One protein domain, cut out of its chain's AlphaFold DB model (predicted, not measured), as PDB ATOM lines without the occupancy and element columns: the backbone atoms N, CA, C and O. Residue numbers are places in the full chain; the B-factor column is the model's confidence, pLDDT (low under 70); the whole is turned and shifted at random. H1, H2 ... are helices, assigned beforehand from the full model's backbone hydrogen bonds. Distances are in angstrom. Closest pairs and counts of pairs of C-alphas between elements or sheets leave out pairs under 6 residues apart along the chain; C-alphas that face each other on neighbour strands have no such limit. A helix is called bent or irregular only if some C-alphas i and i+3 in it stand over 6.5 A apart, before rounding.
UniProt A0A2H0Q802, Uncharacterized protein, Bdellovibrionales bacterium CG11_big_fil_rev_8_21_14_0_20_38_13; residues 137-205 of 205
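AT A GLANCE: This is residues 137 to 205 of the 205 residues of an uncharacterized protein of Bdellovibrionales bacterium CG11_big_fil_rev_8_21_14_0_20_38_13 (UniProt A0A2H0Q802). Helices H3, H4 and H5 form an arc, with long H1 slanting across its open side and short H2 at one end; contacts are few. The 69 printed residues have five named helices, H1 to H5, and no named strand: all helix, compact, radius of gyration of the C-alphas 11.5 A, spans 33 by 23 by 21 A.

HOW THE PARTS SIT: Start at H1, residues 137 to 154; its residues 137 to 144 alone touch H4, residues 181 to 189, closest at C-alphas Gln 141 and Leu 181, 6.5 A. H3, residues 164 to 175, forms a hairpin with H4; closest C-alphas Leu 173 and Tyr 184, 7.2 A. H2, residues 156 to 160, irregular with C-alphas 156 and 159 7.4 A apart, is near H3. H5, residues 194 to 203, is near H1 and H4, apart from H3. O i to N i+4 pairs are within hydrogen-bond range throughout H3 and H4, 12 of 14 in H1, 4 of 6 in H5, 0 of 1 in H2, with 1 of 2 i+3 pairs.

IN THESE COORDINATES: Find C-alpha 137 at (192.657, 175.361, 146.693); H1 runs 25.9 A. H5 ends at C-alpha 203, (187.796, 192.374, 145.958).

THE WHOLE: The printed part has no cut; its links are tight. Residues 178 to 180 and 203 to 205 have pLDDT under 70.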
ATOM      1  N   LEU A 137     191.476 174.507 146.542       87.81
ATOM      2  CA  LEU A 137     192.657 175.361 146.693       87.81
ATOM      3  C   LEU A 137     193.099 175.975 145.366       87.81
ATOM      4  O   LEU A 137     193.497 177.142 145.337       87.81
ATOM      5  N   LYS A 138     193.019 175.224 144.268       91.19
ATOM      6  CA  LYS A 138     193.325 175.712 142.922       91.19
ATOM      7  C   LYS A 138     192.415 176.871 142.523       91.19
ATOM      8  O   LYS A 138     192.916 177.909 142.091       91.19
ATOM      9  N   VAL A 139     191.099 176.720 142.695       91.62
ATOM     10  CA  VAL A 139     190.108 177.765 142.379       91.62
ATOM     11  C   VAL A 139     190.354 179.016 143.219       91.62
ATOM     12  O   VAL A 139     190.371 180.120 142.672       91.62
ATOM     13  N   MET A 140     190.618 178.856 144.519       88.31
ATOM     14  CA  MET A 140     190.949 179.981 145.401       88.31
ATOM     15  C   MET A 140     192.208 180.729 144.947       88.31
ATOM     16  O   MET A 140     192.201 181.956 144.849       88.31
ATOM     17  N   GLN A 141     193.287 180.006 144.641       90.00
ATOM     18  CA  GLN A 141     194.534 180.608 144.163       90.00
ATOM     19  C   GLN A 141     194.351 181.302 142.810       90.00
ATOM     20  O   GLN A 141     194.887 182.387 142.598       90.00
ATOM     21  N   LEU A 142     193.576 180.705 141.901       92.25
ATOM     22  CA  LEU A 142     193.286 181.292 140.598       92.25
ATOM     23  C   LEU A 142     192.532 182.620 140.735       92.25
ATOM     24  O   LEU A 142     192.926 183.603 140.106       92.25
ATOM     25  N   LYS A 143     191.485 182.659 141.576       90.62
ATOM     26  CA  LYS A 143     190.741 183.891 141.891       90.62
ATOM     27  C   LYS A 143     191.694 184.955 142.439       90.62
ATOM     28  O   LYS A 143     191.781 186.039 141.868       90.62
ATOM     29  N   PHE A 144     192.499 184.591 143.438       89.94
ATOM     30  CA  PHE A 144     193.466 185.493 144.061       89.94
ATOM     31  C   PHE A 144     194.452 186.109 143.056       89.94
ATOM     32  O   PHE A 144     194.589 187.329 142.977       89.94
ATOM     33  N   PHE A 145     195.139 185.293 142.250       91.81
ATOM     34  CA  PHE A 145     196.132 185.815 141.306       91.81
ATOM     35  C   PHE A 145     195.502 186.621 140.172       91.81
ATOM     36  O   PHE A 145     196.126 187.563 139.680       91.81
ATOM     37  N   LYS A 146     194.270 186.294 139.771       92.75
ATOM     38  CA  LYS A 146     193.518 187.100 138.809       92.75
ATOM     39  C   LYS A 146     193.203 188.482 139.375       92.75
ATOM     40  O   LYS A 146     193.480 189.473 138.713       92.75
ATOM     41  N   GLU A 147     192.724 188.554 140.609       90.62
ATOM     42  CA  GLU A 147     192.409 189.815 141.287       90.62
ATOM     43  C   GLU A 147     193.652 190.681 141.510       90.62
ATOM     44  O   GLU A 147     193.642 191.876 141.207       90.62
ATOM     45  N   ILE A 148     194.769 190.079 141.932       90.69
ATOM     46  CA  ILE A 148     196.051 190.788 142.017       90.69
ATOM     47  C   ILE A 148     196.470 191.308 140.640       90.69
ATOM     48  O   ILE A 148     196.838 192.474 140.520       90.69
ATOM     49  N   LYS A 149     196.392 190.492 139.587       92.75
ATOM     50  CA  LYS A 149     196.737 190.924 138.228       92.75
ATOM     51  C   LYS A 149     195.855 192.086 137.759       92.75
ATOM     52  O   LYS A 149     196.380 193.072 137.243       92.75
ATOM     53  N   ASP A 150     194.548 191.993 137.971       90.56
ATOM     54  CA  ASP A 150     193.583 193.007 137.546       90.56
ATOM     55  C   ASP A 150     193.766 194.318 138.335       90.56
ATOM     56  O   ASP A 150     193.661 195.400 137.755       90.56
ATOM     57  N   SER A 151     194.168 194.254 139.611       88.88
ATOM     58  CA  SER A 151     194.433 195.441 140.441       88.88
ATOM     59  C   SER A 151     195.558 196.343 139.905       88.88
ATOM     60  O   SER A 151     195.520 197.556 140.117       88.88
ATOM     61  N   PHE A 152     196.515 195.799 139.136       88.50
ATOM     62  CA  PHE A 152     197.522 196.613 138.440       88.50
ATOM     63  C   PHE A 152     196.925 197.464 137.318       88.50
ATOM     64  O   PHE A 152     197.460 198.527 137.020       88.50
ATOM     65  N   THR A 153     195.819 197.036 136.705       85.25
ATOM     66  CA  THR A 153     195.137 197.830 135.667       85.25
ATOM     67  C   THR A 153     194.257 198.940 136.239       85.25
ATOM     68  O   THR A 153     193.869 199.848 135.511       85.25
ATOM     69  N   LEU A 154     193.962 198.877 137.541       81.81
ATOM     70  CA  LEU A 154     193.098 199.817 138.255       81.81
ATOM     71  C   LEU A 154     193.885 200.878 139.035       81.81
ATOM     72  O   LEU A 154     193.307 201.560 139.877       81.81
ATOM     73  N   ASP A 155     195.197 201.000 138.796       82.00
ATOM     74  CA  ASP A 155     196.075 201.976 139.458       82.00
ATOM     75  C   ASP A 155     196.129 201.854 140.998       82.00
ATOM     76  O   ASP A 155     196.660 202.735 141.678       82.00
ATOM     77  N   PHE A 156     195.640 200.741 141.566       83.75
ATOM     78  CA  PHE A 156     195.518 200.538 143.016       83.75
ATOM     79  C   PHE A 156     196.864 200.670 143.743       83.75
ATOM     80  O   PHE A 156     196.958 201.253 144.823       83.75
ATOM     81  N   TRP A 157     197.936 200.190 143.112       87.62
ATOM     82  CA  TRP A 157     199.277 200.180 143.696       87.62
ATOM     83  C   TRP A 157     200.033 201.506 143.568       87.62
ATOM     84  O   TRP A 157     201.113 201.639 144.145       87.62
ATOM     85  N   ASN A 158     199.490 202.509 142.864       88.38
ATOM     86  CA  ASN A 158     200.236 203.728 142.531       88.38
ATOM     87  C   ASN A 158     200.719 204.510 143.752       88.38
ATOM     88  O   ASN A 158     201.773 205.146 143.695       88.38
ATOM     89  N   LYS A 159     199.990 204.445 144.869       89.62
ATOM     90  CA  LYS A 159     200.394 205.116 146.110       89.62
ATOM     91  C   LYS A 159     201.645 204.510 146.762       89.62
ATOM     92  O   LYS A 159     202.284 205.179 147.567       89.62
ATOM     93  N   TYR A 160     202.006 203.280 146.396       89.38
ATOM     94  CA  TYR A 160     203.208 202.591 146.865       89.38
ATOM     95  C   TYR A 160     204.387 202.716 145.888       89.38
ATOM     96  O   TYR A 160     205.462 202.164 146.134       89.38
ATOM     97  N   ASN A 161     204.226 203.449 144.778       87.75
ATOM     98  CA  ASN A 161     205.297 203.648 143.808       87.75
ATOM     99  C   ASN A 161     206.522 204.303 144.468       87.75
ATOM    100  O   ASN A 161     206.432 205.353 145.101       87.75
ATOM    101  N   GLY A 162     207.688 203.682 144.286       88.88
ATOM    102  CA  GLY A 162     208.952 204.131 144.872       88.88
ATOM    103  C   GLY A 162     209.253 203.568 146.266       88.88
ATOM    104  O   GLY A 162     210.394 203.695 146.722       88.88
ATOM    105  N   ASP A 163     208.304 202.891 146.922       92.31
ATOM    106  CA  ASP A 163     208.592 202.112 148.127       92.31
ATOM    107  C   ASP A 163     209.231 200.765 147.749       92.31
ATOM    108  O   ASP A 163     208.568 199.782 147.419       92.31
ATOM    109  N   LYS A 164     210.562 200.707 147.857       92.50
ATOM    110  CA  LYS A 164     211.354 199.501 147.566       92.50
ATOM    111  C   LYS A 164     211.004 198.307 148.455       92.50
ATOM    112  O   LYS A 164     211.219 197.161 148.060       92.50
ATOM    113  N   ARG A 165     210.528 198.546 149.682       91.00
ATOM    114  CA  ARG A 165     210.147 197.470 150.604       91.00
ATOM    115  C   ARG A 165     208.823 196.861 150.171       91.00
ATOM    116  O   ARG A 165     208.697 195.637 150.204       91.00
ATOM    117  N   PHE A 166     207.871 197.704 149.785       91.12
ATOM    118  CA  PHE A 166     206.618 197.262 149.190       91.12
ATOM    119  C   PHE A 166     206.885 196.483 147.897       91.12
ATOM    120  O   PHE A 166     206.473 195.331 147.799       91.12
ATOM    121  N   GLU A 167     207.670 197.045 146.975       91.12
ATOM    122  CA  GLU A 167     208.030 196.408 145.700       91.12
ATOM    123  C   GLU A 167     208.629 195.008 145.906       91.12
ATOM    124  O   GLU A 167     208.165 194.036 145.316       91.12
ATOM    125  N   TYR A 168     209.611 194.872 146.803       90.56
ATOM    126  CA  TYR A 168     210.227 193.580 147.107       90.56
ATOM    127  C   TYR A 168     209.217 192.547 147.632       90.56
ATOM    128  O   TYR A 168     209.239 191.387 147.218       90.56
ATOM    129  N   ARG A 169     208.329 192.953 148.545       91.38
ATOM    130  CA  ARG A 169     207.309 192.065 149.126       91.38
ATOM    131  C   ARG A 169     206.247 191.687 148.104       91.38
ATOM    132  O   ARG A 169     205.868 190.524 148.032       91.38
ATOM    133  N   LEU A 170     205.811 192.636 147.285       90.88
ATOM    134  CA  LEU A 170     204.874 192.387 146.202       90.88
ATOM    135  C   LEU A 170     205.471 191.416 145.180       90.88
ATOM    136  O   LEU A 170     204.820 190.443 144.820       90.88
ATOM    137  N   HIS A 171     206.729 191.619 144.775       92.69
ATOM    138  CA  HIS A 171     207.444 190.689 143.901       92.69
ATOM    139  C   HIS A 171     207.536 189.291 144.507       92.69
ATOM    140  O   HIS A 171     207.275 188.320 143.803       92.69
ATOM    141  N   TYR A 172     207.849 189.185 145.802       89.88
ATOM    142  CA  TYR A 172     207.838 187.904 146.502       89.88
ATOM    143  C   TYR A 172     206.458 187.243 146.403       89.88
ATOM    144  O   TYR A 172     206.370 186.137 145.883       89.88
ATOM    145  N   LEU A 173     205.390 187.952 146.789       90.75
ATOM    146  CA  LEU A 173     204.009 187.461 146.765       90.75
ATOM    147  C   LEU A 173     203.589 186.946 145.381       90.75
ATOM    148  O   LEU A 173     203.051 185.851 145.272       90.75
ATOM    149  N   ILE A 174     203.830 187.718 144.320       91.44
ATOM    150  CA  ILE A 174     203.364 187.360 142.970       91.44
ATOM    151  C   ILE A 174     204.259 186.322 142.275       91.44
ATOM    152  O   ILE A 174     203.862 185.762 141.254       91.44
ATOM    153  N   SER A 175     205.451 186.068 142.825       89.56
ATOM    154  CA  SER A 175     206.344 184.980 142.409       89.56
ATOM    155  C   SER A 175     206.181 183.706 143.241       89.56
ATOM    156  O   SER A 175     206.687 182.657 142.840       89.56
ATOM    157  N   ASP A 176     205.503 183.786 144.391       84.88
ATOM    158  CA  ASP A 176     205.298 182.642 145.266       84.88
ATOM    159  C   ASP A 176     204.249 181.711 144.658       84.88
ATOM    160  O   ASP A 176     203.117 182.103 144.381       84.88
ATOM    161  N   MET A 177     204.658 180.469 144.426       78.00
ATOM    162  CA  MET A 177     203.794 179.412 143.904       78.00
ATOM    163  C   MET A 177     203.240 178.520 145.023       78.00
ATOM    164  O   MET A 177     202.512 177.566 144.743       78.00
ATOM    165  N   ASN A 178     203.580 178.822 146.282       68.44
ATOM    166  CA  ASN A 178     203.150 178.068 147.444       68.44
ATOM    167  C   ASN A 178     201.967 178.717 148.176       68.44
ATOM    168  O   ASN A 178     201.986 179.891 148.526       68.44
ATOM    169  N   THR A 179     201.064 177.837 148.616       60.16
ATOM    170  CA  THR A 179     200.273 177.979 149.852       60.16
ATOM    171  C   THR A 179     198.924 178.717 149.751       60.16
ATOM    172  O   THR A 179     198.550 179.328 148.756       60.16
ATOM    173  N   HIS A 180     198.121 178.467 150.792       68.12
ATOM    174  CA  HIS A 180     196.710 178.779 150.991       68.12
ATOM    175  C   HIS A 180     196.394 180.282 150.996       68.12
ATOM    176  O   HIS A 180     197.192 181.096 151.460       68.12
ATOM    177  N   LEU A 181     195.166 180.618 150.585       71.88
ATOM    178  CA  LEU A 181     194.636 181.982 150.471       71.88
ATOM    179  C   LEU A 181     194.871 182.854 151.718       71.88
ATOM    180  O   LEU A 181     195.272 184.009 151.594       71.88
ATOM    181  N   GLU A 182     194.690 182.292 152.914       74.31
ATOM    182  CA  GLU A 182     194.892 183.006 154.184       74.31
ATOM    183  C   GLU A 182     196.324 183.520 154.363       74.31
ATOM    184  O   GLU A 182     196.546 184.591 154.934       74.31
ATOM    185  N   HIS A 183     197.310 182.784 153.841       79.19
ATOM    186  CA  HIS A 183     198.699 183.222 153.876       79.19
ATOM    187  C   HIS A 183     198.913 184.418 152.950       79.19
ATOM    188  O   HIS A 183     199.546 185.391 153.358       79.19
ATOM    189  N   TYR A 184     198.323 184.394 151.752       81.50
ATOM    190  CA  TYR A 184     198.403 185.514 150.819       81.50
ATOM    191  C   TYR A 184     197.717 186.768 151.354       81.50
ATOM    192  O   TYR A 184     198.325 187.837 151.325       81.50
ATOM    193  N   LYS A 185     196.504 186.646 151.911       81.62
ATOM    194  CA  LYS A 185     195.794 187.776 152.536       81.62
ATOM    195  C   LYS A 185     196.592 188.355 153.704       81.62
ATOM    196  O   LYS A 185     196.841 189.556 153.743       81.62
ATOM    197  N   SER A 186     197.087 187.502 154.603       84.44
ATOM    198  CA  SER A 186     197.911 187.941 155.740       84.44
ATOM    199  C   SER A 186     199.197 188.642 155.292       84.44
ATOM    200  O   SER A 186     199.593 189.657 155.867       84.44
ATOM    201  N   TYR A 187     199.852 188.119 154.252       86.44
ATOM    202  CA  TYR A 187     201.064 188.712 153.695       86.44
ATOM    203  C   TYR A 187     200.779 190.067 153.037       86.44
ATOM    204  O   TYR A 187     201.534 191.021 153.235       86.44
ATOM    205  N   LEU A 188     199.657 190.168 152.319       86.19
ATOM    206  CA  LEU A 188     199.172 191.399 151.705       86.19
ATOM    207  C   LEU A 188     198.860 192.465 152.760       86.19
ATOM    208  O   LEU A 188     199.350 193.587 152.656       86.19
ATOM    209  N   TYR A 189     198.155 192.106 153.835       89.31
ATOM    210  CA  TYR A 189     197.819 193.025 154.934       89.31
ATOM    211  C   TYR A 189     199.054 193.552 155.648       89.31
ATOM    212  O   TYR A 189     199.101 194.718 156.029       89.31
ATOM    213  N   ALA A 190     200.092 192.729 155.774       88.25
ATOM    214  CA  ALA A 190     201.350 193.140 156.382       88.25
ATOM    215  C   ALA A 190     202.155 194.154 155.541       88.25
ATOM    216  O   ALA A 190     203.189 194.641 156.021       88.25
ATOM    217  N   MET A 191     201.747 194.444 154.299       87.75
ATOM    218  CA  MET A 191     202.422 195.401 153.414       87.75
ATOM    219  C   MET A 191     201.569 196.589 152.960       87.75
ATOM    220  O   MET A 191     202.122 197.461 152.297       87.75
ATOM    221  N   ILE A 192     200.288 196.654 153.336       88.69
ATOM    222  CA  ILE A 192     199.370 197.742 152.960       88.69
ATOM    223  C   ILE A 192     198.730 198.406 154.183       88.69
ATOM    224  O   ILE A 192     198.625 197.804 155.256       88.69
ATOM    225  N   ASP A 193     198.261 199.639 154.008       88.06
ATOM    226  CA  ASP A 193     197.569 200.391 155.060       88.06
ATOM    227  C   ASP A 193     196.180 199.818 155.372       88.06
ATOM    228  O   ASP A 193     195.513 199.246 154.512       88.06
ATOM    229  N   ALA A 194     195.683 200.048 156.592       87.06
ATOM    230  CA  ALA A 194     194.376 199.551 157.040       87.06
ATOM    231  C   ALA A 194     193.185 200.024 156.177       87.06
ATOM    232  O   ALA A 194     192.158 199.351 156.116       87.06
ATOM    233  N   GLU A 195     193.299 201.180 155.517       84.94
ATOM    234  CA  GLU A 195     192.274 201.668 154.585       84.94
ATOM    235  C   GLU A 195     192.193 200.801 153.323       84.94
ATOM    236  O   GLU A 195     191.095 200.489 152.864       84.94
ATOM    237  N   ASP A 196     193.337 200.333 152.824       85.75
ATOM    238  CA  ASP A 196     193.430 199.473 151.643       85.75
ATOM    239  C   ASP A 196     193.080 198.020 151.941       85.75
ATOM    240  O   ASP A 196     192.622 197.305 151.052       85.75
ATOM    241  N   GLN A 197     193.270 197.575 153.186       87.38
ATOM    242  CA  GLN A 197     192.852 196.235 153.607       87.38
ATOM    243  C   GLN A 197     191.358 196.027 153.354       87.38
ATOM    244  O   GLN A 197     190.977 194.980 152.851       87.38
ATOM    245  N   LYS A 198     190.528 197.060 153.554       82.69
ATOM    246  CA  LYS A 198     189.087 197.006 153.249       82.69
ATOM    247  C   LYS A 198     188.795 196.815 151.761       82.69
ATOM    248  O   LYS A 198     187.794 196.205 151.403       82.69
ATOM    249  N   TYR A 199     189.639 197.368 150.891       76.56
ATOM    250  CA  TYR A 199     189.511 197.180 149.449       76.56
ATOM    251  C   TYR A 199     189.907 195.759 149.041       76.56
ATOM    252  O   TYR A 199     189.249 195.151 148.201       76.56
ATOM    253  N   VAL A 200     190.936 195.204 149.685       80.06
ATOM    254  CA  VAL A 200     191.296 193.790 149.541       80.06
ATOM    255  C   VAL A 200     190.193 192.882 150.105       80.06
ATOM    256  O   VAL A 200     189.840 191.901 149.472       80.06
ATOM    257  N   ASP A 201     189.559 193.200 151.230       82.31
ATOM    258  CA  ASP A 201     188.393 192.427 151.684       82.31
ATOM    259  C   ASP A 201     187.277 192.447 150.623       82.31
ATOM    260  O   ASP A 201     186.752 191.400 150.266       82.31
ATOM    261  N   TYR A 202     186.985 193.616 150.041       75.12
ATOM    262  CA  TYR A 202     185.932 193.775 149.032       75.12
ATOM    263  C   TYR A 202     186.204 193.048 147.707       75.12
ATOM    264  O   TYR A 202     185.282 192.495 147.113       75.12
ATOM    265  N   ILE A 203     187.445 193.071 147.207       68.75
ATOM    266  CA  ILE A 203     187.796 192.374 145.958       68.75
ATOM    267  C   ILE A 203     187.832 190.862 146.164       68.75
ATOM    268  O   ILE A 203     187.431 190.125 145.269       68.75
ATOM    269  N   PHE A 204     188.325 190.412 147.320       68.44
ATOM    270  CA  PHE A 204     188.664 189.013 147.567       68.44
ATOM    271  C   PHE A 204     187.609 188.267 148.426       68.44
ATOM    272  O   PHE A 204     187.922 187.195 148.966       68.44
ATOM    273  N   GLU A 205     186.394 188.818 148.581       62.56
ATOM    274  CA  GLU A 205     185.149 188.142 149.029       62.56
ATOM    275  C   GLU A 205     184.500 187.380 147.860       62.56
ATOM    276  O   GLU A 205     184.223 186.167 148.002       62.56
TER     277      GLU A 205